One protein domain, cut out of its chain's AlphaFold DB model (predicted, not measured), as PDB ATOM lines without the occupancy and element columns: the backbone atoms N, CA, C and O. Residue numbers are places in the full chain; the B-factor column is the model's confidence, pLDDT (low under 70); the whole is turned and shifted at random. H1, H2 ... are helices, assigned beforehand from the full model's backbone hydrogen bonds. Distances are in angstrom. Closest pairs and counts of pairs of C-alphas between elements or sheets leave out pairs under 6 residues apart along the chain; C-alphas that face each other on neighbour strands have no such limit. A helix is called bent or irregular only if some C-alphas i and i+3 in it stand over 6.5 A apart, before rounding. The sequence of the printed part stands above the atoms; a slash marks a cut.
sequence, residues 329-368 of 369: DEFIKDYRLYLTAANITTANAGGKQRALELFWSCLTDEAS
ATOM      1  N   ASP A 329     136.673  97.932 158.873       82.56
ATOM      2  CA  ASP A 329     137.599  98.170 157.765       82.56
ATOM      3  C   ASP A 329     137.011  99.159 156.752       82.56
ATOM      4  O   ASP A 329     137.744  99.961 156.159       82.56
ATOM      5  N   GLU A 330     135.690  99.149 156.570       82.56
ATOM      6  CA  GLU A 330     134.972 100.132 155.755       82.56
ATOM      7  C   GLU A 330     134.985 101.519 156.415       82.56
ATOM      8  O   GLU A 330     135.322 102.512 155.766       82.56
ATOM      9  N   PHE A 331     134.747 101.591 157.729       85.44
ATOM     10  CA  PHE A 331     134.845 102.842 158.488       85.44
ATOM     11  C   PHE A 331     136.251 103.467 158.422       85.44
ATOM     12  O   PHE A 331     136.386 104.669 158.174       85.44
ATOM     13  N   ILE A 332     137.318 102.675 158.581       84.56
ATOM     14  CA  ILE A 332     138.699 103.182 158.494       84.56
ATOM     15  C   ILE A 332     139.016 103.703 157.082       84.56
ATOM     16  O   ILE A 332     139.730 104.706 156.945       84.56
ATOM     17  N   LYS A 333     138.501 103.057 156.027       83.69
ATOM     18  CA  LYS A 333     138.658 103.532 154.640       83.69
ATOM     19  C   LYS A 333     137.966 104.879 154.434       83.69
ATOM     20  O   LYS A 333     138.620 105.811 153.955       83.69
ATOM     21  N   ASP A 334     136.713 105.009 154.866       82.19
ATOM     22  CA  ASP A 334     135.947 106.261 154.793       82.19
ATOM     23  C   ASP A 334     136.624 107.382 155.596       82.19
ATOM     24  O   ASP A 334     136.734 108.522 155.136       82.19
ATOM     25  N   TYR A 335     137.168 107.055 156.771       85.44
ATOM     26  CA  TYR A 335     137.878 108.010 157.615       85.44
ATOM     27  C   TYR A 335     139.166 108.537 156.961       85.44
ATOM     28  O   TYR A 335     139.441 109.740 156.970       85.44
ATOM     29  N   ARG A 336     139.959 107.658 156.335       83.62
ATOM     30  CA  ARG A 336     141.169 108.061 155.592       83.62
ATOM     31  C   ARG A 336     140.835 108.917 154.373       83.62
ATOM     32  O   ARG A 336     141.558 109.878 154.087       83.62
ATOM     33  N   LEU A 337     139.749 108.593 153.674       81.31
ATOM     34  CA  LEU A 337     139.256 109.401 152.564       81.31
ATOM     35  C   LEU A 337     138.853 110.800 153.048       81.31
ATOM     36  O   LEU A 337     139.263 111.792 152.445       81.31
ATOM     37  N   TYR A 338     138.154 110.889 154.184       84.00
ATOM     38  CA  TYR A 338     137.803 112.160 154.816       84.00
ATOM     39  C   TYR A 338     139.037 112.997 155.181       84.00
ATOM     40  O   TYR A 338     139.092 114.174 154.830       84.00
ATOM     41  N   LEU A 339     140.055 112.414 155.826       82.00
ATOM     42  CA  LEU A 339     141.287 113.141 156.166       82.00
ATOM     43  C   LEU A 339     141.996 113.694 154.922       82.00
ATOM     44  O   LEU A 339     142.503 114.816 154.947       82.00
ATOM     45  N   THR A 340     141.985 112.925 153.830       80.00
ATOM     46  CA  THR A 340     142.564 113.331 152.544       80.00
ATOM     47  C   THR A 340     141.770 114.483 151.925       80.00
ATOM     48  O   THR A 340     142.355 115.491 151.532       80.00
ATOM     49  N   ALA A 341     140.436 114.393 151.905       75.50
ATOM     50  CA  ALA A 341     139.555 115.449 151.398       75.50
ATOM     51  C   ALA A 341     139.607 116.732 152.252       75.50
ATOM     52  O   ALA A 341     139.545 117.840 151.723       75.50
ATOM     53  N   ALA A 342     139.770 116.596 153.569       73.81
ATOM     54  CA  ALA A 342     139.920 117.702 154.514       73.81
ATOM     55  C   ALA A 342     141.343 118.296 154.546       73.81
ATOM     56  O   ALA A 342     141.604 119.219 155.322       73.81
ATOM     57  N   ASN A 343     142.258 117.787 153.712       76.00
ATOM     58  CA  ASN A 343     143.659 118.203 153.626       76.00
ATOM     59  C   ASN A 343     144.411 118.099 154.975       76.00
ATOM     60  O   ASN A 343     145.328 118.872 155.270       76.00
ATOM     61  N   ILE A 344     144.011 117.142 155.822       77.94
ATOM     62  CA  ILE A 344     144.623 116.890 157.129       77.94
ATOM     63  C   ILE A 344     145.808 115.950 156.927       77.94
ATOM     64  O   ILE A 344     145.658 114.750 156.701       77.94
ATOM     65  N   THR A 345     147.015 116.505 157.018       75.38
ATOM     66  CA  THR A 345     148.246 115.734 156.822       75.38
ATOM     67  C   THR A 345     148.597 114.950 158.086       75.38
ATOM     68  O   THR A 345     148.725 115.515 159.164       75.38
ATOM     69  N   THR A 346     148.818 113.642 157.986       77.25
ATOM     70  CA  THR A 346     149.308 112.825 159.117       77.25
ATOM     71  C   THR A 346     150.839 112.727 159.149       77.25
ATOM     72  O   THR A 346     151.406 111.970 159.934       77.25
ATOM     73  N   ALA A 347     151.535 113.503 158.310       77.44
ATOM     74  CA  ALA A 347     152.993 113.496 158.192       77.44
ATOM     75  C   ALA A 347     153.704 114.264 159.322       77.44
ATOM     76  O   ALA A 347     154.870 113.995 159.606       77.44
ATOM     77  N   ASN A 348     153.018 115.195 159.993       81.19
ATOM     78  CA  ASN A 348     153.563 115.969 161.109       81.19
ATOM     79  C   ASN A 348     152.755 115.748 162.401       81.19
ATOM     80  O   ASN A 348     151.613 115.287 162.371       81.19
ATOM     81  N   ALA A 349     153.360 116.051 163.553       77.75
ATOM     82  CA  ALA A 349     152.761 115.777 164.861       77.75
ATOM     83  C   ALA A 349     151.427 116.517 165.077       77.75
ATOM     84  O   ALA A 349     150.477 115.925 165.581       77.75
ATOM     85  N   GLY A 350     151.323 117.776 164.633       76.50
ATOM     86  CA  GLY A 350     150.100 118.573 164.780       76.50
ATOM     87  C   GLY A 350     148.925 118.035 163.960       76.50
ATOM     88  O   GLY A 350     147.792 118.005 164.434       76.50
ATOM     89  N   GLY A 351     149.185 117.548 162.749       79.38
ATOM     90  CA  GLY A 351     148.164 116.938 161.909       79.38
ATOM     91  C   GLY A 351     147.777 115.525 162.359       79.38
ATOM     92  O   GLY A 351     146.600 115.180 162.292       79.38
ATOM     93  N   LYS A 352     148.710 114.750 162.939       80.50
ATOM     94  CA  LYS A 352     148.385 113.490 163.641       80.50
ATOM     95  C   LYS A 352     147.480 113.723 164.850       80.50
ATOM     96  O   LYS A 352     146.501 113.003 165.003       80.50
ATOM     97  N   GLN A 353     147.778 114.732 165.672       81.00
ATOM     98  CA  GLN A 353     146.967 115.097 166.837       81.00
ATOM     99  C   GLN A 353     145.535 115.450 166.411       81.00
ATOM    100  O   GLN A 353     144.569 114.897 166.929       81.00
ATOM    101  N   ARG A 354     145.406 116.293 165.381       77.56
ATOM    102  CA  ARG A 354     144.109 116.715 164.843       77.56
ATOM    103  C   ARG A 354     143.325 115.558 164.217       77.56
ATOM    104  O   ARG A 354     142.113 115.483 164.380       77.56
ATOM    105  N   ALA A 355     144.009 114.639 163.534       81.94
ATOM    106  CA  ALA A 355     143.409 113.415 163.010       81.94
ATOM    107  C   ALA A 355     143.021 112.419 164.118       81.94
ATOM    108  O   ALA A 355     142.090 111.649 163.934       81.94
ATOM    109  N   LEU A 356     143.690 112.405 165.269       82.12
ATOM    110  CA  LEU A 356     143.275 111.572 166.399       82.12
ATOM    111  C   LEU A 356     142.034 112.146 167.078       82.12
ATOM    112  O   LEU A 356     141.058 111.429 167.251       82.12
ATOM    113  N   GLU A 357     142.030 113.438 167.405       81.38
ATOM    114  CA  GLU A 357     140.878 114.111 168.026       81.38
ATOM    115  C   GLU A 357     139.603 113.969 167.186       81.38
ATOM    116  O   GLU A 357     138.525 113.694 167.715       81.38
ATOM    117  N   LEU A 358     139.735 114.080 165.860       81.06
ATOM    118  CA  LEU A 358     138.624 113.842 164.945       81.06
ATOM    119  C   LEU A 358     138.176 112.381 164.948       81.06
ATOM    120  O   LEU A 358     136.974 112.143 164.969       81.06
ATOM    121  N   PHE A 359     139.098 111.417 164.995       82.50
ATOM    122  CA  PHE A 359     138.755 109.995 165.039       82.50
ATOM    123  C   PHE A 359     137.921 109.673 166.283       82.50
ATOM    124  O   PHE A 359     136.857 109.074 166.164       82.50
ATOM    125  N   TRP A 360     138.334 110.175 167.451       80.31
ATOM    126  CA  TRP A 360     137.576 110.036 168.698       80.31
ATOM    127  C   TRP A 360     136.180 110.657 168.606       80.31
ATOM    128  O   TRP A 360     135.220 110.072 169.095       80.31
ATOM    129  N   SER A 361     136.035 111.796 167.924       79.25
ATOM    130  CA  SER A 361     134.721 112.422 167.718       79.25
ATOM    131  C   SER A 361     133.775 111.630 166.798       79.25
ATOM    132  O   SER A 361     132.574 111.905 166.775       79.25
ATOM    133  N   CYS A 362     134.300 110.660 166.036       80.50
ATOM    134  CA  CYS A 362     133.518 109.788 165.155       80.50
ATOM    135  C   CYS A 362     132.999 108.533 165.868       80.50
ATOM    136  O   CYS A 362     132.071 107.903 165.363       80.50
ATOM    137  N   LEU A 363     133.586 108.168 167.011       81.81
ATOM    138  CA  LEU A 363     133.167 107.017 167.805       81.81
ATOM    139  C   LEU A 363     131.938 107.383 168.646       81.81
ATOM    140  O   LEU A 363     131.868 108.453 169.251       81.81
ATOM    141  N   THR A 364     130.957 106.491 168.681       77.69
ATOM    142  CA  THR A 364     129.700 106.654 169.425       77.69
ATOM    143  C   THR A 364     129.323 105.362 170.144       77.69
ATOM    144  O   THR A 364     129.844 104.303 169.815       77.69
ATOM    145  N   ASP A 365     128.425 105.451 171.129       71.81
ATOM    146  CA  ASP A 365     127.892 104.310 171.887       71.81
ATOM    147  C   ASP A 365     128.990 103.379 172.449       71.81
ATOM    148  O   ASP A 365     129.883 103.848 173.164       71.81
ATOM    149  N   GLU A 366     128.928 102.075 172.164       60.97
ATOM    150  CA  GLU A 366     129.848 101.055 172.689       60.97
ATOM    151  C   GLU A 366     131.285 101.236 172.191       60.97
ATOM    152  O   GLU A 366     132.214 100.881 172.910       60.97
ATOM    153  N   ALA A 367     131.485 101.867 171.030       62.19
ATOM    154  CA  ALA A 367     132.809 102.159 170.483       62.19
ATOM    155  C   ALA A 367     133.508 103.374 171.134       62.19
ATOM    156  O   ALA A 367     134.674 103.630 170.844       62.19
ATOM    157  N   SER A 368     132.803 104.148 171.974       64.94
ATOM    158  CA  SER A 368     133.339 105.342 172.659       64.94
ATOM    159  C   SER A 368     133.785 105.103 174.112       64.94
ATOM    160  O   SER A 368     134.313 106.024 174.741       64.94
TER     161      SER A 368
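What this domain is: This is residues 329 to 368 of the 369 residues of an uncharacterized protein of Rhizophagus irregularis (strain DAOM 181602 / DAOM 197198 / MUCL 43194) (UniProt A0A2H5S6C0). Two helices, H1 and H2, lie one over the other at a slant and run opposite ways, joined at one end by the link of residues 342 to 348; the pair is open, with few close C-alphas between them. A short third helix, H3, comes after the last residues of H2, beyond that end, and H2 with H3 makes most of the longest axis, while H1 lies over one side of H2. The printed part has 40 residues with three named helices, in the order H1, H2, H3, and no named strand; the class is all helix, with 31 residues in the helices. It is only just compact, close to loose, with a radius of gyration of the C-alphas of 10.5 A, and its outline is elongated, spanning 30 by 18 by 14 A.

How they stand to each other: H1, residues 329 to 341, is close to but not clearly touching H2, residues 349 to 362. Their closest C-alphas, those of Leu 339 and Ala 355, are 7.2 A apart, and 2 pairs of C-alphas are within 8 A. Their lines stand at a steep tilt of 50 degrees, and they run opposite ways. Their centres are 12.7 A apart. H3, residues 365 to 368, is close to but not clearly touching H2; the closest C-alphas of the two, those of Trp 360 and Ser 368, are 7.5 A apart. H1 and H3 are apart. In H1 and H2 every O i to N i+4 pair is within hydrogen-bond range; H3, with 4 residues, is too short for such a pair, and its 1 pair of O i to N i+3 is within range.

Where its parts are: H1 begins at Asp 329, with its C-alpha at (137.599, 98.170, 157.765), and ends at Ala 341, 18.5 A from first to last C-alpha. H2, the longest helix with 14 residues, runs from Ala 349, with its C-alpha at (152.761, 115.777, 164.861), to Cys 362 and measures 20.2 A from first to last C-alpha. H3 runs from Asp 365 to Ser 368, whose C-alpha is at (133.339, 105.342, 172.659). No helix is bent or irregular.

The domain as a whole: The two C-alphas farthest apart, those of Asn 348 and Glu 366, are 30.3 A apart. The C-alphas of Asp 329 and Ser 368, the first and last printed residues, are 17.1 A apart. The printed part has no cut. The link from H1 to H2, with 7 residues, is short, and the link from H2 to H3, with 2 residues, is tight; no link is long. The mean pLDDT of the printed part is 78.8, and residues 366 to 368, which belong to H3, are under 70.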